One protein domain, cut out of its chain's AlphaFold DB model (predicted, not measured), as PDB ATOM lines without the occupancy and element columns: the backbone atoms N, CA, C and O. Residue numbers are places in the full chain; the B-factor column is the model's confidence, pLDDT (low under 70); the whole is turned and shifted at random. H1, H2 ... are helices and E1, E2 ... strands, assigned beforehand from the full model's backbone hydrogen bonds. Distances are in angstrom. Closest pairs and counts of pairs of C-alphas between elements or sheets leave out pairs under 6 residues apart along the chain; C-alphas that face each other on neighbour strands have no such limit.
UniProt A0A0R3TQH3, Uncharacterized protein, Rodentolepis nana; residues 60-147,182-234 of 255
ATOM      1  N   PRO A  60      45.752  49.072  13.913       62.69
ATOM      2  CA  PRO A  60      45.959  49.775  12.664       62.69
ATOM      3  C   PRO A  60      44.708  50.595  12.360       62.69
ATOM      4  O   PRO A  60      43.613  50.285  12.834       62.69
ATOM      5  N   GLU A  61      44.863  51.628  11.542       65.94
ATOM      6  CA  GLU A  61      43.732  52.446  11.103       65.94
ATOM      7  C   GLU A  61      42.724  51.627  10.278       65.94
ATOM      8  O   GLU A  61      41.514  51.801  10.424       65.94
ATOM      9  N   VAL A  62      43.219  50.665   9.487       69.56
ATOM     10  CA  VAL A  62      42.404  49.695   8.743       69.56
ATOM     11  C   VAL A  62      42.806  48.274   9.157       69.56
ATOM     12  O   VAL A  62      43.938  47.867   8.889       69.56
ATOM     13  N   PRO A  63      41.923  47.498   9.813       75.00
ATOM     14  CA  PRO A  63      42.218  46.112  10.159       75.00
ATOM     15  C   PRO A  63      42.221  45.222   8.913       75.00
ATOM     16  O   PRO A  63      41.602  45.544   7.904       75.00
ATOM     17  N   ASN A  64      42.869  44.062   8.998       79.19
ATOM     18  CA  ASN A  64      42.861  43.045   7.939       79.19
ATOM     19  C   ASN A  64      41.517  42.309   7.806       79.19
ATOM     20  O   ASN A  64      41.203  41.739   6.764       79.19
ATOM     21  N   HIS A  65      40.710  42.285   8.864       82.62
ATOM     22  CA  HIS A  65      39.393  41.663   8.840       82.62
ATOM     23  C   HIS A  65      38.480  42.271   9.904       82.62
ATOM     24  O   HIS A  65      38.944  42.897  10.861       82.62
ATOM     25  N   ARG A  66      37.179  42.039   9.749       83.81
ATOM     26  CA  ARG A  66      36.190  42.168  10.820       83.81
ATOM     27  C   ARG A  66      35.095  41.125  10.652       83.81
ATOM     28  O   ARG A  66      34.754  40.746   9.535       83.81
ATOM     29  N   VAL A  67      34.527  40.696  11.763       83.25
ATOM     30  CA  VAL A  67      33.363  39.820  11.838       83.25
ATOM     31  C   VAL A  67      32.191  40.656  12.330       83.25
ATOM     32  O   VAL A  67      32.278  41.327  13.353       83.25
ATOM     33  N   LEU A  68      31.108  40.641  11.575       84.12
ATOM     34  CA  LEU A  68      29.858  41.329  11.839       84.12
ATOM     35  C   LEU A  68      28.841  40.270  12.249       84.12
ATOM     36  O   LEU A  68      28.594  39.329  11.500       84.12
ATOM     37  N   MET A  69      28.261  40.411  13.430       84.25
ATOM     38  CA  MET A  69      27.256  39.497  13.959       84.25
ATOM     39  C   MET A  69      26.013  40.283  14.347       84.25
ATOM     40  O   MET A  69      26.114  41.375  14.911       84.25
ATOM     41  N   ARG A  70      24.841  39.734  14.043       84.62
ATOM     42  CA  ARG A  70      23.545  40.351  14.351       84.62
ATOM     43  C   ARG A  70      22.758  39.419  15.249       84.62
ATOM     44  O   ARG A  70      22.571  38.271  14.874       84.62
ATOM     45  N   PHE A  71      22.272  39.888  16.389       82.06
ATOM     46  CA  PHE A  71      21.481  39.081  17.315       82.06
ATOM     47  C   PHE A  71      20.105  39.704  17.534       82.06
ATOM     48  O   PHE A  71      19.982  40.914  17.687       82.06
ATOM     49  N   GLU A  72      19.092  38.855  17.597       84.25
ATOM     50  CA  GLU A  72      17.783  39.139  18.168       84.25
ATOM     51  C   GLU A  72      17.868  38.880  19.683       84.25
ATOM     52  O   GLU A  72      18.183  37.754  20.084       84.25
ATOM     53  N   PRO A  73      17.656  39.891  20.539       76.44
ATOM     54  CA  PRO A  73      17.820  39.758  21.982       76.44
ATOM     55  C   PRO A  73      16.704  38.904  22.600       76.44
ATOM     56  O   PRO A  73      15.526  39.109  22.328       76.44
ATOM     57  N   GLY A  74      17.064  37.970  23.487       69.81
ATOM     58  CA  GLY A  74      16.113  36.991  24.041       69.81
ATOM     59  C   GLY A  74      15.081  37.555  25.026       69.81
ATOM     60  O   GLY A  74      13.999  36.995  25.161       69.81
ATOM     61  N   PHE A  75      15.402  38.659  25.712       61.25
ATOM     62  CA  PHE A  75      14.585  39.213  26.804       61.25
ATOM     63  C   PHE A  75      14.468  40.745  26.783       61.25
ATOM     64  O   PHE A  75      14.231  41.355  27.820       61.25
ATOM     65  N   ALA A  76      14.637  41.393  25.627       55.59
ATOM     66  CA  ALA A  76      14.380  42.829  25.548       55.59
ATOM     67  C   ALA A  76      12.863  43.069  25.531       55.59
ATOM     68  O   ALA A  76      12.195  42.831  24.523       55.59
ATOM     69  N   VAL A  77      12.297  43.560  26.636       47.81
ATOM     70  CA  VAL A  77      10.954  44.141  26.592       47.81
ATOM     71  C   VAL A  77      11.091  45.463  25.839       47.81
ATOM     72  O   VAL A  77      11.518  46.463  26.405       47.81
ATOM     73  N   ARG A  78      10.816  45.407  24.528       52.31
ATOM     74  CA  ARG A  78      10.565  46.512  23.583       52.31
ATOM     75  C   ARG A  78      11.164  47.858  23.997       52.31
ATOM     76  O   ARG A  78      10.546  48.583  24.768       52.31
ATOM     77  N   ALA A  79      12.320  48.209  23.438       51.88
ATOM     78  CA  ALA A  79      12.942  49.532  23.550       51.88
ATOM     79  C   ALA A  79      13.193  50.077  24.979       51.88
ATOM     80  O   ALA A  79      13.756  51.165  25.095       51.88
ATOM     81  N   ASP A  80      12.850  49.355  26.060       58.97
ATOM     82  CA  ASP A  80      13.173  49.768  27.424       58.97
ATOM     83  C   ASP A  80      14.645  49.434  27.722       58.97
ATOM     84  O   ASP A  80      15.007  48.260  27.885       58.97
ATOM     85  N   PRO A  81      15.517  50.446  27.862       59.62
ATOM     86  CA  PRO A  81      16.942  50.245  28.121       59.62
ATOM     87  C   PRO A  81      17.191  49.535  29.454       59.62
ATOM     88  O   PRO A  81      18.245  48.933  29.656       59.62
ATOM     89  N   ARG A  82      16.222  49.621  30.373       61.69
ATOM     90  CA  ARG A  82      16.269  49.050  31.721       61.69
ATOM     91  C   ARG A  82      15.981  47.557  31.743       61.69
ATOM     92  O   ARG A  82      16.198  46.939  32.774       61.69
ATOM     93  N   THR A  83      15.494  46.988  30.643       63.06
ATOM     94  CA  THR A  83      15.261  45.541  30.509       63.06
ATOM     95  C   THR A  83      16.199  44.901  29.487       63.06
ATOM     96  O   THR A  83      16.092  43.714  29.190       63.06
ATOM     97  N   HIS A  84      17.146  45.676  28.945       72.75
ATOM     98  CA  HIS A  84      18.062  45.188  27.926       72.75
ATOM     99  C   HIS A  84      18.938  44.052  28.466       72.75
ATOM    100  O   HIS A  84      19.451  44.097  29.581       72.75
ATOM    101  N   ILE A  85      19.193  43.045  27.638       75.75
ATOM    102  CA  ILE A  85      19.899  41.846  28.088       75.75
ATOM    103  C   ILE A  85      21.341  42.093  28.553       75.75
ATOM    104  O   ILE A  85      21.860  41.388  29.413       75.75
ATOM    105  N   LEU A  86      21.970  43.137  28.019       78.06
ATOM    106  CA  LEU A  86      23.294  43.612  28.425       78.06
ATOM    107  C   LEU A  86      23.224  44.766  29.432       78.06
ATOM    108  O   LEU A  86      24.097  45.627  29.421       78.06
ATOM    109  N   GLN A  87      22.176  44.852  30.255       76.75
ATOM    110  CA  GLN A  87      22.019  45.937  31.228       76.75
ATOM    111  C   GLN A  87      23.124  45.907  32.291       76.75
ATOM    112  O   GLN A  87      23.735  46.942  32.559       76.75
ATOM    113  N   THR A  88      23.399  44.731  32.861       79.31
ATOM    114  CA  THR A  88      24.305  44.589  34.007       79.31
ATOM    115  C   THR A  88      25.733  44.237  33.601       79.31
ATOM    116  O   THR A  88      25.953  43.587  32.576       79.31
ATOM    117  N   LEU A  89      26.721  44.611  34.422       79.50
ATOM    118  CA  LEU A  89      28.134  44.288  34.176       79.50
ATOM    119  C   LEU A  89      28.351  42.779  34.035       79.50
ATOM    120  O   LEU A  89      29.074  42.348  33.141       79.50
ATOM    121  N   ILE A  90      27.707  41.977  34.888       81.94
ATOM    122  CA  ILE A  90      27.828  40.519  34.831       81.94
ATOM    123  C   ILE A  90      27.274  39.961  33.517       81.94
ATOM    124  O   ILE A  90      27.919  39.115  32.907       81.94
ATOM    125  N   ARG A  91      26.143  40.483  33.020       84.12
ATOM    126  CA  ARG A  91      25.583  40.067  31.727       84.12
ATOM    127  C   ARG A  91      26.464  40.495  30.558       84.12
ATOM    128  O   ARG A  91      26.682  39.694  29.654       84.12
ATOM    129  N   LYS A  92      27.011  41.719  30.590       81.44
ATOM    130  CA  LYS A  92      28.006  42.191  29.606       81.44
ATOM    131  C   LYS A  92      29.217  41.262  29.600       81.44
ATOM    132  O   LYS A  92      29.614  40.793  28.544       81.44
ATOM    133  N   TRP A  93      29.771  40.955  30.772       81.62
ATOM    134  CA  TRP A  93      30.918  40.062  30.913       81.62
ATOM    135  C   TRP A  93      30.631  38.651  30.392       81.62
ATOM    136  O   TRP A  93      31.399  38.139  29.586       81.62
ATOM    137  N   GLN A  94      29.513  38.046  30.794       84.19
ATOM    138  CA  GLN A  94      29.108  36.720  30.322       84.19
ATOM    139  C   GLN A  94      28.955  36.689  28.803       84.19
ATOM    140  O   GLN A  94      29.499  35.798  28.167       84.19
ATOM    141  N   PHE A  95      28.307  37.695  28.212       84.62
ATOM    142  CA  PHE A  95      28.182  37.811  26.760       84.62
ATOM    143  C   PHE A  95      29.547  37.823  26.064       84.62
ATOM    144  O   PHE A  95      29.751  37.109  25.083       84.62
ATOM    145  N   LEU A  96      30.490  38.618  26.587       81.50
ATOM    146  CA  LEU A  96      31.850  38.694  26.056       81.50
ATOM    147  C   LEU A  96      32.565  37.350  26.155       81.50
ATOM    148  O   LEU A  96      33.151  36.923  25.171       81.50
ATOM    149  N   VAL A  97      32.494  36.682  27.308       80.56
ATOM    150  CA  VAL A  97      33.137  35.380  27.522       80.56
ATOM    151  C   VAL A  97      32.516  34.308  26.627       80.56
ATOM    152  O   VAL A  97      33.253  33.588  25.969       80.56
ATOM    153  N   THR A  98      31.186  34.239  26.510       83.69
ATOM    154  CA  THR A  98      30.505  33.280  25.621       83.69
ATOM    155  C   THR A  98      30.908  33.479  24.164       83.69
ATOM    156  O   THR A  98      31.120  32.507  23.433       83.69
ATOM    157  N   LEU A  99      31.006  34.738  23.732       83.38
ATOM    158  CA  LEU A  99      31.467  35.065  22.394       83.38
ATOM    159  C   LEU A  99      32.937  34.678  22.214       83.38
ATOM    160  O   LEU A  99      33.290  34.074  21.205       83.38
ATOM    161  N   ASP A 100      33.771  34.995  23.199       79.44
ATOM    162  CA  ASP A 100      35.202  34.744  23.161       79.44
ATOM    163  C   ASP A 100      35.542  33.256  23.103       79.44
ATOM    164  O   ASP A 100      36.293  32.811  22.241       79.44
ATOM    165  N   ASP A 101      34.900  32.476  23.966       79.62
ATOM    166  CA  ASP A 101      35.002  31.021  24.035       79.62
ATOM    167  C   ASP A 101      34.712  30.361  22.692       79.62
ATOM    168  O   ASP A 101      35.329  29.363  22.311       79.62
ATOM    169  N   TYR A 102      33.745  30.916  21.966       81.12
ATOM    170  CA  TYR A 102      33.426  30.444  20.639       81.12
ATOM    171  C   TYR A 102      34.408  30.981  19.597       81.12
ATOM    172  O   TYR A 102      34.803  30.235  18.708       81.12
ATOM    173  N   LEU A 103      34.810  32.250  19.640       80.25
ATOM    174  CA  LEU A 103      35.653  32.856  18.605       80.25
ATOM    175  C   LEU A 103      37.134  32.462  18.703       80.25
ATOM    176  O   LEU A 103      37.814  32.428  17.672       80.25
ATOM    177  N   ARG A 104      37.606  32.096  19.894       78.62
ATOM    178  CA  ARG A 104      38.986  31.694  20.189       78.62
ATOM    179  C   ARG A 104      39.028  30.441  21.083       78.62
ATOM    180  O   ARG A 104      39.478  30.509  22.228       78.62
ATOM    181  N   PRO A 105      38.568  29.275  20.595       78.31
ATOM    182  CA  PRO A 105      38.534  28.039  21.386       78.31
ATOM    183  C   PRO A 105      39.921  27.580  21.880       78.31
ATOM    184  O   PRO A 105      40.020  26.862  22.874       78.31
ATOM    185  N   GLU A 106      41.004  27.996  21.223       77.38
ATOM    186  CA  GLU A 106      42.383  27.783  21.670       77.38
ATOM    187  C   GLU A 106      42.658  28.386  23.059       77.38
ATOM    188  O   GLU A 106      43.356  27.780  23.873       77.38
ATOM    189  N   CYS A 107      42.014  29.509  23.390       76.44
ATOM    190  CA  CYS A 107      42.186  30.199  24.667       76.44
ATOM    191  C   CYS A 107      41.597  29.427  25.850       76.44
ATOM    192  O   CYS A 107      42.054  29.593  26.983       76.44
ATOM    193  N   GLN A 108      40.620  28.553  25.597       72.44
ATOM    194  CA  GLN A 108      40.089  27.653  26.621       72.44
ATOM    195  C   GLN A 108      41.075  26.530  26.957       72.44
ATOM    196  O   GLN A 108      41.165  26.108  28.107       72.44
ATOM    197  N   LYS A 109      41.821  26.043  25.956       69.69
ATOM    198  CA  LYS A 109      42.738  24.904  26.103       69.69
ATOM    199  C   LYS A 109      44.055  25.302  26.764       69.69
ATOM    200  O   LYS A 109      44.558  24.569  27.605       69.69
ATOM    201  N   GLU A 110      44.598  26.457  26.387       63.94
ATOM    202  CA  GLU A 110      45.897  26.948  26.874       63.94
ATOM    203  C   GLU A 110      45.780  27.783  28.163       63.94
ATOM    204  O   GLU A 110      46.776  28.076  28.828       63.94
ATOM    205  N   GLY A 111      44.546  28.116  28.553       62.44
ATOM    206  CA  GLY A 111      44.220  28.961  29.693       62.44
ATOM    207  C   GLY A 111      44.093  30.432  29.295       62.44
ATOM    208  O   GLY A 111      44.963  31.006  28.641       62.44
ATOM    209  N   HIS A 112      43.020  31.081  29.759       62.44
ATOM    210  CA  HIS A 112      42.648  32.451  29.370       62.44
ATOM    211  C   HIS A 112      43.742  33.511  29.608       62.44
ATOM    212  O   HIS A 112      43.732  34.566  28.974       62.44
ATOM    213  N   TYR A 113      44.709  33.249  30.492       58.59
ATOM    214  CA  TYR A 113      45.830  34.157  30.736       58.59
ATOM    215  C   TYR A 113      46.786  34.260  29.535       58.59
ATOM    216  O   TYR A 113      47.361  35.329  29.333       58.59
ATOM    217  N   VAL A 114      46.919  33.216  28.706       59.22
ATOM    218  CA  VAL A 114      47.754  33.233  27.488       59.22
ATOM    219  C   VAL A 114      47.176  34.217  26.468       59.22
ATOM    220  O   VAL A 114      47.879  35.086  25.951       59.22
ATOM    221  N   CYS A 115      45.858  34.183  26.283       63.34
ATOM    222  CA  CYS A 115      45.146  35.059  25.354       63.34
ATOM    223  C   CYS A 115      44.854  36.469  25.887       63.34
ATOM    224  O   CYS A 115      44.405  37.333  25.132       63.34
ATOM    225  N   SER A 116      45.142  36.739  27.165       58.56
ATOM    226  CA  SER A 116      44.882  38.037  27.810       58.56
ATOM    227  C   SER A 116      45.617  39.213  27.150       58.56
ATOM    228  O   SER A 116      45.177  40.360  27.235       58.56
ATOM    229  N   SER A 117      46.729  38.940  26.457       56.09
ATOM    230  CA  SER A 117      47.519  39.951  25.746       56.09
ATOM    231  C   SER A 117      47.043  40.217  24.308       56.09
ATOM    232  O   SER A 117      47.338  41.283  23.753       56.09
ATOM    233  N   ASP A 118      46.209  39.327  23.762       58.00
ATOM    234  CA  ASP A 118      45.650  39.361  22.405       58.00
ATOM    235  C   ASP A 118      44.129  39.539  22.399       58.00
ATOM    236  O   ASP A 118      43.436  39.077  21.497       58.00
ATOM    237  N   MET A 119      43.613  40.238  23.414       57.78
ATOM    238  CA  MET A 119      42.197  40.581  23.528       57.78
ATOM    239  C   MET A 119      41.679  41.290  22.277       57.78
ATOM    240  O   MET A 119      42.334  42.178  21.713       57.78
ATOM    241  N   ASP A 120      40.482  40.882  21.882       62.09
ATOM    242  CA  ASP A 120      39.837  41.287  20.645       62.09
ATOM    243  C   ASP A 120      39.359  42.736  20.665       62.09
ATOM    244  O   ASP A 120      39.114  43.344  21.711       62.09
ATOM    245  N   ILE A 121      39.177  43.287  19.469       58.62
ATOM    246  CA  ILE A 121      38.441  44.537  19.306       58.62
ATOM    247  C   ILE A 121      36.977  44.155  19.189       58.62
ATOM    248  O   ILE A 121      36.582  43.559  18.188       58.62
ATOM    249  N   LEU A 122      36.179  44.516  20.188       65.06
ATOM    250  CA  LEU A 122      34.738  44.337  20.140       65.06
ATOM    251  C   LEU A 122      34.028  45.684  20.199       65.06
ATOM    252  O   LEU A 122      34.225  46.467  21.126       65.06
ATOM    253  N   ILE A 123      33.161  45.929  19.225       65.44
ATOM    254  CA  ILE A 123      32.199  47.023  19.254       65.44
ATOM    255  C   ILE A 123      30.818  46.392  19.302       65.44
ATOM    256  O   ILE A 123      30.388  45.748  18.350       65.44
ATOM    257  N   ILE A 124      30.121  46.587  20.415       67.56
ATOM    258  CA  ILE A 124      28.720  46.212  20.557       67.56
ATOM    259  C   ILE A 124      27.886  47.477  20.386       67.56
ATOM    260  O   ILE A 124      28.126  48.487  21.048       67.56
ATOM    261  N   SER A 125      26.900  47.422  19.504       65.94
ATOM    262  CA  SER A 125      25.932  48.491  19.286       65.94
ATOM    263  C   SER A 125      24.530  47.905  19.246       65.94
ATOM    264  O   SER A 125      24.302  46.859  18.649       65.94
ATOM    265  N   VAL A 126      23.587  48.572  19.894       64.12
ATOM    266  CA  VAL A 126      22.169  48.218  19.813       64.12
ATOM    267  C   VAL A 126      21.561  49.080  18.714       64.12
ATOM    268  O   VAL A 126      21.831  50.284  18.666       64.12
ATOM    269  N   ALA A 127      20.808  48.467  17.805       64.25
ATOM    270  CA  ALA A 127      20.080  49.188  16.775       64.25
ATOM    271  C   ALA A 127      19.114  50.209  17.415       64.25
ATOM    272  O   ALA A 127      18.669  50.001  18.546       64.25
ATOM    273  N   PRO A 128      18.805  51.330  16.737       61.12
ATOM    274  CA  PRO A 128      17.970  52.389  17.310       61.12
ATOM    275  C   PRO A 128      16.576  51.922  17.749       61.12
ATOM    276  O   PRO A 128      16.012  52.482  18.682       61.12
ATOM    277  N   ASP A 129      16.043  50.896  17.085       63.91
ATOM    278  CA  ASP A 129      14.767  50.241  17.392       63.91
ATOM    279  C   ASP A 129      14.838  49.294  18.609       63.91
ATOM    280  O   ASP A 129      13.809  48.889  19.147       63.91
ATOM    281  N   GLY A 130      16.042  48.962  19.087       65.00
ATOM    282  CA  GLY A 130      16.261  48.006  20.170       65.00
ATOM    283  C   GLY A 130      16.019  46.546  19.777       65.00
ATOM    284  O   GLY A 130      16.109  45.676  20.642       65.00
ATOM    285  N   GLU A 131      15.728  46.268  18.505       71.50
ATOM    286  CA  GLU A 131      15.349  44.935  18.019       71.50
ATOM    287  C   GLU A 131      16.564  44.079  17.668       71.50
ATOM    288  O   GLU A 131      16.497  42.851  17.686       71.50
ATOM    289  N   VAL A 132      17.692  44.722  17.358       77.25
ATOM    290  CA  VAL A 132      18.909  44.034  16.932       77.25
ATOM    291  C   VAL A 132      20.114  44.502  17.730       77.25
ATOM    292  O   VAL A 132      20.421  45.689  17.816       77.25
ATOM    293  N   LEU A 133      20.864  43.541  18.255       79.06
ATOM    294  CA  LEU A 133      22.200  43.752  18.784       79.06
ATOM    295  C   LEU A 133      23.220  43.480  17.674       79.06
ATOM    296  O   LEU A 133      23.368  42.351  17.210       79.06
ATOM    297  N   ASN A 134      23.935  44.515  17.250       79.44
ATOM    298  CA  ASN A 134      25.015  44.416  16.279       79.44
ATOM    299  C   ASN A 134      26.356  44.336  17.003       79.44
ATOM    300  O   ASN A 134      26.693  45.187  17.828       79.44
ATOM    301  N   VAL A 135      27.147  43.334  16.652       80.81
ATOM    302  CA  VAL A 135      28.467  43.100  17.221       80.81
ATOM    303  C   VAL A 135      29.492  43.088  16.102       80.81
ATOM    304  O   VAL A 135      29.383  42.315  15.155       80.81
ATOM    305  N   ILE A 136      30.500  43.943  16.221       79.38
ATOM    306  CA  ILE A 136      31.676  43.953  15.360       79.38
ATOM    307  C   ILE A 136      32.834  43.408  16.177       79.38
ATOM    308  O   ILE A 136      33.146  43.944  17.236       79.38
ATOM    309  N   TRP A 137      33.469  42.361  15.679       83.38
ATOM    310  CA  TRP A 137      34.593  41.702  16.321       83.38
ATOM    311  C   TRP A 137      35.786  41.621  15.372       83.38
ATOM    312  O   TRP A 137      35.612  41.486  14.162       83.38
ATOM    313  N   ALA A 138      37.000  41.665  15.906       78.00
ATOM    314  CA  ALA A 138      38.200  41.318  15.158       78.00
ATOM    315  C   ALA A 138      39.238  40.665  16.073       78.00
ATOM    316  O   ALA A 138      39.561  41.211  17.134       78.00
ATOM    317  N   LYS A 139      39.811  39.545  15.614       78.94
ATOM    318  CA  LYS A 139      40.900  38.858  16.314       78.94
ATOM    319  C   LYS A 139      42.161  39.695  16.247       78.94
ATOM    320  O   LYS A 139      42.714  39.883  15.162       78.94
ATOM    321  N   LYS A 140      42.674  40.174  17.376       74.50
ATOM    322  CA  LYS A 140      43.842  41.070  17.374       74.50
ATOM    323  C   LYS A 140      45.068  40.462  16.673       74.50
ATOM    324  O   LYS A 140      45.746  41.169  15.928       74.50
ATOM    325  N   SER A 141      45.290  39.155  16.821       70.50
ATOM    326  CA  SER A 141      46.375  38.419  16.151       70.50
ATOM    327  C   SER A 141      46.203  38.264  14.635       70.50
ATOM    328  O   SER A 141      47.147  37.863  13.970       70.50
ATOM    329  N   LEU A 142      45.016  38.551  14.090       72.62
ATOM    330  CA  LEU A 142      44.746  38.591  12.647       72.62
ATOM    331  C   LEU A 142      44.557  40.020  12.137       72.62
ATOM    332  O   LEU A 142      44.582  40.259  10.933       72.62
ATOM    333  N   VAL A 143      44.362  40.985  13.040       68.31
ATOM    334  CA  VAL A 143      44.431  42.419  12.736       68.31
ATOM    335  C   VAL A 143      45.876  42.823  12.403       68.31
ATOM    336  O   VAL A 143      46.072  43.705  11.572       68.31
ATOM    337  N   TYR A 144      46.867  42.127  12.978       64.62
ATOM    338  CA  TYR A 144      48.297  42.217  12.657       64.62
ATOM    339  C   TYR A 144      48.837  40.898  12.111       64.62
ATOM    340  O   TYR A 144      48.306  39.848  12.434       64.62
ATOM    341  N   ASN A 145      49.955  40.931  11.382       53.66
ATOM    342  CA  ASN A 145      50.882  39.801  11.357       53.66
ATOM    343  C   ASN A 145      52.048  40.142  12.289       53.66
ATOM    344  O   ASN A 145      52.904  40.955  11.940       53.66
ATOM    345  N   SER A 146      52.088  39.562  13.488       45.81
ATOM    346  CA  SER A 146      53.284  39.619  14.324       45.81
ATOM    347  C   SER A 146      54.028  38.293  14.238       45.81
ATOM    348  O   SER A 146      53.928  37.456  15.134       45.81
ATOM    349  N   ARG A 147      54.909  38.143  13.245       37.31
ATOM    350  CA  ARG A 147      56.079  37.253  13.392       37.31
ATOM    351  C   ARG A 147      57.102  37.830  14.388       37.31
ATOM    352  O   ARG A 147      58.294  37.866  14.123       37.31
ATOM    353  N   SER A 182      51.691  41.500   5.964       68.25
ATOM    354  CA  SER A 182      51.134  40.455   5.104       68.25
ATOM    355  C   SER A 182      49.808  39.962   5.683       68.25
ATOM    356  O   SER A 182      49.664  39.846   6.901       68.25
ATOM    357  N   CYS A 183      48.840  39.641   4.824       71.25
ATOM    358  CA  CYS A 183      47.581  39.053   5.272       71.25
ATOM    359  C   CYS A 183      47.811  37.620   5.808       71.25
ATOM    360  O   CYS A 183      48.400  36.808   5.084       71.25
ATOM    361  N   PRO A 184      47.369  37.285   7.039       78.62
ATOM    362  CA  PRO A 184      47.389  35.922   7.576       78.62
ATOM    363  C   PRO A 184      46.255  35.098   6.948       78.62
ATOM    364  O   PRO A 184      45.197  34.880   7.539       78.62
ATOM    365  N   TRP A 185      46.439  34.747   5.675       77.19
ATOM    366  CA  TRP A 185      45.387  34.174   4.837       77.19
ATOM    367  C   TRP A 185      44.860  32.842   5.340       77.19
ATOM    368  O   TRP A 185      43.647  32.660   5.372       77.19
ATOM    369  N   ASN A 186      45.753  31.943   5.744       81.06
ATOM    370  CA  ASN A 186      45.377  30.596   6.160       81.06
ATOM    371  C   ASN A 186      44.524  30.650   7.430       81.06
ATOM    372  O   ASN A 186      43.468  30.030   7.502       81.06
ATOM    373  N   GLU A 187      44.939  31.458   8.403       82.00
ATOM    374  CA  GLU A 187      44.233  31.624   9.668       82.00
ATOM    375  C   GLU A 187      42.904  32.375   9.485       82.00
ATOM    376  O   GLU A 187      41.907  32.065  10.140       82.00
ATOM    377  N   LEU A 188      42.855  33.353   8.570       82.25
ATOM    378  CA  LEU A 188      41.617  34.052   8.224       82.25
ATOM    379  C   LEU A 188      40.640  33.145   7.461       82.25
ATOM    380  O   LEU A 188      39.426  33.248   7.655       82.25
ATOM    381  N   GLU A 189      41.137  32.269   6.593       82.31
ATOM    382  CA  GLU A 189      40.328  31.291   5.872       82.31
ATOM    383  C   GLU A 189      39.787  30.214   6.812       82.31
ATOM    384  O   GLU A 189      38.593  29.932   6.761       82.31
ATOM    385  N   GLU A 190      40.597  29.707   7.743       82.88
ATOM    386  CA  GLU A 190      40.145  28.791   8.794       82.88
ATOM    387  C   GLU A 190      39.044  29.429   9.652       82.88
ATOM    388  O   GLU A 190      37.976  28.841   9.843       82.88
ATOM    389  N   LEU A 191      39.248  30.674  10.099       81.31
ATOM    390  CA  LEU A 191      38.220  31.445  10.795       81.31
ATOM    391  C   LEU A 191      36.957  31.594   9.934       81.31
ATOM    392  O   LEU A 191      35.845  31.484  10.449       81.31
ATOM    393  N   THR A 192      37.116  31.817   8.627       81.38
ATOM    394  CA  THR A 192      35.992  31.974   7.699       81.38
ATOM    395  C   THR A 192      35.189  30.699   7.539       81.38
ATOM    396  O   THR A 192      33.975  30.726   7.720       81.38
ATOM    397  N   LEU A 193      35.857  29.582   7.271       79.94
ATOM    398  CA  LEU A 193      35.242  28.262   7.161       79.94
ATOM    399  C   LEU A 193      34.552  27.859   8.462       79.94
ATOM    400  O   LEU A 193      33.476  27.267   8.444       79.94
ATOM    401  N   ARG A 194      35.139  28.215   9.605       79.81
ATOM    402  CA  ARG A 194      34.531  27.946  10.902       79.81
ATOM    403  C   ARG A 194      33.291  28.797  11.123       79.81
ATOM    404  O   ARG A 194      32.294  28.288  11.604       79.81
ATOM    405  N   LEU A 195      33.303  30.076  10.774       77.38
ATOM    406  CA  LEU A 195      32.136  30.939  10.971       77.38
ATOM    407  C   LEU A 195      31.044  30.749   9.905       77.38
ATOM    408  O   LEU A 195      29.894  31.085  10.174       77.38
ATOM    409  N   GLN A 196      31.373  30.180   8.741       71.06
ATOM    410  CA  GLN A 196      30.453  29.937   7.627       71.06
ATOM    411  C   GLN A 196      30.303  28.437   7.341       71.06
ATOM    412  O   GLN A 196      31.155  27.822   6.702       71.06
ATOM    413  N   THR A 197      29.181  27.827   7.722       53.84
ATOM    414  CA  THR A 197      28.873  26.443   7.332       53.84
ATOM    415  C   THR A 197      28.272  26.397   5.923       53.84
ATOM    416  O   THR A 197      27.075  26.535   5.763       53.84
ATOM    417  N   SER A 198      29.104  26.199   4.896       39.84
ATOM    418  CA  SER A 198      28.758  25.832   3.502       39.84
ATOM    419  C   SER A 198      27.608  26.580   2.782       39.84
ATOM    420  O   SER A 198      26.430  26.343   3.000       39.84
ATOM    421  N   LEU A 199      27.988  27.420   1.809       42.25
ATOM    422  CA  LEU A 199      27.323  27.694   0.515       42.25
ATOM    423  C   LEU A 199      25.826  27.338   0.391       42.25
ATOM    424  O   LEU A 199      25.483  26.392  -0.313       42.25
ATOM    425  N   SER A 200      24.934  28.078   1.044       39.66
ATOM    426  CA  SER A 200      23.632  28.544   0.516       39.66
ATOM    427  C   SER A 200      22.817  29.127   1.665       39.66
ATOM    428  O   SER A 200      22.564  28.439   2.652       39.66
ATOM    429  N   ASP A 201      22.512  30.414   1.505       42.06
ATOM    430  CA  ASP A 201      21.507  31.245   2.168       42.06
ATOM    431  C   ASP A 201      21.094  30.855   3.594       42.06
ATOM    432  O   ASP A 201      20.415  29.863   3.835       42.06
ATOM    433  N   SER A 202      21.442  31.734   4.541       50.22
ATOM    434  CA  SER A 202      21.049  31.728   5.961       50.22
ATOM    435  C   SER A 202      21.642  30.604   6.824       50.22
ATOM    436  O   SER A 202      20.966  29.651   7.201       50.22
ATOM    437  N   ARG A 203      22.926  30.707   7.193       50.97
ATOM    438  CA  ARG A 203      23.571  29.698   8.054       50.97
ATOM    439  C   ARG A 203      24.377  30.322   9.178       50.97
ATOM    440  O   ARG A 203      25.569  30.586   9.069       50.97
ATOM    441  N   ILE A 204      23.678  30.518  10.285       55.25
ATOM    442  CA  ILE A 204      24.278  30.666  11.600       55.25
ATOM    443  C   ILE A 204      24.870  29.307  12.003       55.25
ATOM    444  O   ILE A 204      24.216  28.273  11.861       55.25
ATOM    445  N   GLN A 205      26.092  29.294  12.532       65.62
ATOM    446  CA  GLN A 205      26.670  28.100  13.150       65.62
ATOM    447  C   GLN A 205      25.770  27.620  14.311       65.62
ATOM    448  O   GLN A 205      25.557  28.382  15.264       65.62
ATOM    449  N   PRO A 206      25.260  26.370  14.287       69.88
ATOM    450  CA  PRO A 206      24.295  25.895  15.280       69.88
ATOM    451  C   PRO A 206      24.873  25.882  16.696       69.88
ATOM    452  O   PRO A 206      24.123  25.957  17.664       69.88
ATOM    453  N   GLU A 207      26.196  25.806  16.843       78.12
ATOM    454  CA  GLU A 207      26.840  25.831  18.151       78.12
ATOM    455  C   GLU A 207      26.824  27.223  18.793       78.12
ATOM    456  O   GLU A 207      26.389  27.347  19.937       78.12
ATOM    457  N   LEU A 208      27.226  28.272  18.064       78.44
ATOM    458  CA  LEU A 208      27.172  29.645  18.577       78.44
ATOM    459  C   LEU A 208      25.732  30.046  18.908       78.44
ATOM    460  O   LEU A 208      25.469  30.593  19.977       78.44
ATOM    461  N   GLN A 209      24.789  29.700  18.029       81.31
ATOM    462  CA  GLN A 209      23.368  29.935  18.273       81.31
ATOM    463  C   GLN A 209      22.877  29.223  19.535       81.31
ATOM    464  O   GLN A 209      22.221  29.847  20.365       81.31
ATOM    465  N   ARG A 210      23.218  27.941  19.707       83.12
ATOM    466  CA  ARG A 210      22.822  27.156  20.882       83.12
ATOM    467  C   ARG A 210      23.385  27.748  22.170       83.12
ATOM    468  O   ARG A 210      22.632  27.888  23.125       83.12
ATOM    469  N   ARG A 211      24.667  28.137  22.188       84.88
ATOM    470  CA  ARG A 211      25.303  28.757  23.365       84.88
ATOM    471  C   ARG A 211      24.592  30.052  23.761       84.88
ATOM    472  O   ARG A 211      24.238  30.233  24.918       84.88
ATOM    473  N   PHE A 212      24.307  30.921  22.794       82.94
ATOM    474  CA  PHE A 212      23.620  32.187  23.064       82.94
ATOM    475  C   PHE A 212      22.175  31.989  23.526       82.94
ATOM    476  O   PHE A 212      21.727  32.685  24.437       82.94
ATOM    477  N   GLN A 213      21.459  31.022  22.952       83.31
ATOM    478  CA  GLN A 213      20.111  30.673  23.398       83.31
ATOM    479  C   GLN A 213      20.113  30.106  24.825       83.31
ATOM    480  O   GLN A 213      19.276  30.508  25.629       83.31
ATOM    481  N   GLN A 214      21.060  29.223  25.161       85.75
ATOM    482  CA  GLN A 214      21.196  28.622  26.496       85.75
ATOM    483  C   GLN A 214      21.489  29.659  27.585       85.75
ATOM    484  O   GLN A 214      20.890  29.608  28.655       85.75
ATOM    485  N   GLU A 215      22.349  30.634  27.296       84.50
ATOM    486  CA  GLU A 215      22.670  31.738  28.215       84.50
ATOM    487  C   GLU A 215      21.562  32.811  28.286       84.50
ATOM    488  O   GLU A 215      21.616  33.770  29.070       84.50
ATOM    489  N   GLY A 216      20.525  32.657  27.459       84.62
ATOM    490  CA  GLY A 216      19.391  33.564  27.363       84.62
ATOM    491  C   GLY A 216      19.661  34.815  26.533       84.62
ATOM    492  O   GLY A 216      18.778  35.660  26.457       84.62
ATOM    493  N   PHE A 217      20.825  34.940  25.880       83.88
ATOM    494  CA  PHE A 217      21.211  36.096  25.057       83.88
ATOM    495  C   PHE A 217      20.309  36.335  23.844       83.88
ATOM    496  O   PHE A 217      20.239  37.455  23.337       83.88
ATOM    497  N   GLY A 218      19.566  35.311  23.433       83.06
ATOM    498  CA  GLY A 218      18.640  35.355  22.314       83.06
ATOM    499  C   GLY A 218      19.156  34.555  21.133       83.06
ATOM    500  O   GLY A 218      19.808  33.524  21.306       83.06
ATOM    501  N   ARG A 219      18.834  35.005  19.924       83.56
ATOM    502  CA  ARG A 219      19.110  34.277  18.690       83.56
ATOM    503  C   ARG A 219      20.077  35.057  17.813       83.56
ATOM    504  O   ARG A 219      19.823  36.192  17.438       83.56
ATOM    505  N   LEU A 220      21.179  34.422  17.439       82.44
ATOM    506  CA  LEU A 220      22.045  34.925  16.379       82.44
ATOM    507  C   LEU A 220      21.278  34.861  15.049       82.44
ATOM    508  O   LEU A 220      20.697  33.831  14.740       82.44
ATOM    509  N   LEU A 221      21.227  35.973  14.320       81.44
ATOM    510  CA  LEU A 221      20.508  36.155  13.057       81.44
ATOM    511  C   LEU A 221      21.430  35.999  11.848       81.44
ATOM    512  O   LEU A 221      21.033  35.418  10.844       81.44
ATOM    513  N   ASP A 222      22.636  36.556  11.938       81.25
ATOM    514  CA  ASP A 222      23.576  36.606  10.822       81.25
ATOM    515  C   ASP A 222      25.022  36.725  11.315       81.25
ATOM    516  O   ASP A 222      25.283  37.333  12.359       81.25
ATOM    517  N   VAL A 223      25.947  36.160  10.539       83.31
ATOM    518  CA  VAL A 223      27.398  36.260  10.723       83.31
ATOM    519  C   VAL A 223      28.038  36.528   9.366       83.31
ATOM    520  O   VAL A 223      28.044  35.676   8.478       83.31
ATOM    521  N   LYS A 224      28.651  37.698   9.223       84.25
ATOM    522  CA  LYS A 224      29.376  38.102   8.021       84.25
ATOM    523  C   LYS A 224      30.826  38.386   8.364       84.25
ATOM    524  O   LYS A 224      31.121  39.087   9.324       84.25
ATOM    525  N   ILE A 225      31.739  37.894   7.542       85.56
ATOM    526  CA  ILE A 225      33.160  38.209   7.663       85.56
ATOM    527  C   ILE A 225      33.540  39.102   6.500       85.56
ATOM    528  O   ILE A 225      33.261  38.791   5.343       85.56
ATOM    529  N   GLU A 226      34.184  40.214   6.812       84.06
ATOM    530  CA  GLU A 226      34.720  41.131   5.826       84.06
ATOM    531  C   GLU A 226      36.236  41.101   5.877       84.06
ATOM    532  O   GLU A 226      36.851  41.292   6.930       84.06
ATOM    533  N   ARG A 227      36.829  40.859   4.710       85.44
ATOM    534  CA  ARG A 227      38.263  40.983   4.479       85.44
ATOM    535  C   ARG A 227      38.542  42.444   4.158       85.44
ATOM    536  O   ARG A 227      37.869  43.031   3.316       85.44
ATOM    537  N   LEU A 228      39.485  43.031   4.873       81.44
ATOM    538  CA  LEU A 228      39.785  44.458   4.854       81.44
ATOM    539  C   LEU A 228      41.298  44.660   4.691       81.44
ATOM    540  O   LEU A 228      42.075  43.702   4.741       81.44
ATOM    541  N   GLY A 229      41.724  45.903   4.461       78.62
ATOM    542  CA  GLY A 229      43.141  46.244   4.325       78.62
ATOM    543  C   GLY A 229      43.857  45.359   3.301       78.62
ATOM    544  O   GLY A 229      43.376  45.161   2.185       78.62
ATOM    545  N   LYS A 230      44.984  44.762   3.698       76.06
ATOM    546  CA  LYS A 230      45.793  43.898   2.822       76.06
ATOM    547  C   LYS A 230      45.151  42.556   2.487       76.06
ATOM    548  O   LYS A 230      45.500  41.957   1.475       76.06
ATOM    549  N   CYS A 231      44.173  42.114   3.272       78.25
ATOM    550  CA  CYS A 231      43.371  40.943   2.938       78.25
ATOM    551  C   CYS A 231      42.244  41.253   1.936       78.25
ATOM    552  O   CYS A 231      41.612  40.328   1.438       78.25
ATOM    553  N   ALA A 232      41.958  42.524   1.625       80.31
ATOM    554  CA  ALA A 232      40.995  42.875   0.577       80.31
ATOM    555  C   ALA A 232      41.614  42.826  -0.833       80.31
ATOM    556  O   ALA A 232      40.905  42.587  -1.805       80.31
ATOM    557  N   GLU A 233      42.932  43.039  -0.939       68.12
ATOM    558  CA  GLU A 233      43.656  43.189  -2.211       68.12
ATOM    559  C   GLU A 233      43.886  41.858  -2.958       68.12
ATOM    560  O   GLU A 233      44.089  41.879  -4.170       68.12
ATOM    561  N   GLN A 234      43.830  40.697  -2.289       59.84
ATOM    562  CA  GLN A 234      43.930  39.398  -2.970       59.84
ATOM    563  C   GLN A 234      42.543  38.766  -3.136       59.84
ATOM    564  O   GLN A 234      41.937  38.236  -2.202       59.84
TER     565      GLN A 234
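What this domain is: This is residues 60 to 147 and 182 to 234 of the 255 residues of an uncharacterized protein of Rodentolepis nana (UniProt A0A0R3TQH3). A twisted wall of four strands has the three longer helices, H1, H5 and H6, on one face, in two layers: sheet and helices. The short helices H2 and H3 lie away from the sheet, following H1 in the chain, while short H4 grazes it after E3. The printed part has 141 residues with six named helices and four named strands, in the order E1 H1 H2 H3 E2 E3 H4 H5 H6 E4. The sheet order is E2, E3, E1, E4, all antiparallel, and the class is mixed, helices and strands. The whole is compact, with a radius of gyration of the C-alphas of 15.6 A and spans of 46 by 37 by 29 A.

How they stand to each other: Inner strand E1, residues 65 to 73, is antiparallel to edge strand E4, residues 218 to 227, at 165 degrees, with N 68 and O 224 2.7 A apart. On the other side of E1 is E3, residues 133 to 138, antiparallel at 157 degrees, with N 67 and O 137 2.7 A apart. E3 forms a hairpin with edge strand E2, residues 121 to 126; N 123 and O 136 are 2.8 A apart. These N and O pairs are within hydrogen-bond range. H5, residues 185 to 195, is over E1 and E4 at a height over the sheet of 10.0 A and runs along the strands, at 21 degrees to E4 on the local plane; the closest C-alphas of H5 and E4 are those of Thr 192 and Ile 225, 6.8 A. H6, residues 206 to 214, is on the same face, over none of the strands; its closest C-alphas with E4 are those of Gln 209 and Leu 220, 5.5 A. H1, residues 89 to 103, is on the sheet and touches H6 with residues 98 to 102 alone, at a shallow tilt of 16 degrees, opposite ways; the closest C-alphas are those of Tyr 102 and Leu 208, 6.6 A. H2, residues 106 to 110, and H3, residues 112 to 115, are not on the sheet. H4, residues 140 to 143, only grazes it. In H1, H2, H5 and H6 every O i to N i+4 pair is within hydrogen-bond range; H3 and H4 are too short for one.

Where its parts are: E1 begins at C-alpha 65 (39.393, 41.663, 8.840) and is 25.3 A long; E4 is 27.1 A and ends at C-alpha 227 (38.263, 40.983, 4.479). H1 is 20.7 A and H5 15.0 A.

The domain as a whole: Residues 148 to 181 are not printed; C-alphas 147 and 182 are 10.2 A apart across the cut. The link E1 to H1 is long, 15 residues. The mean pLDDT of the printed part is 72.3, with 53 residues under 70, among them 109 to 130 and 197 to 206.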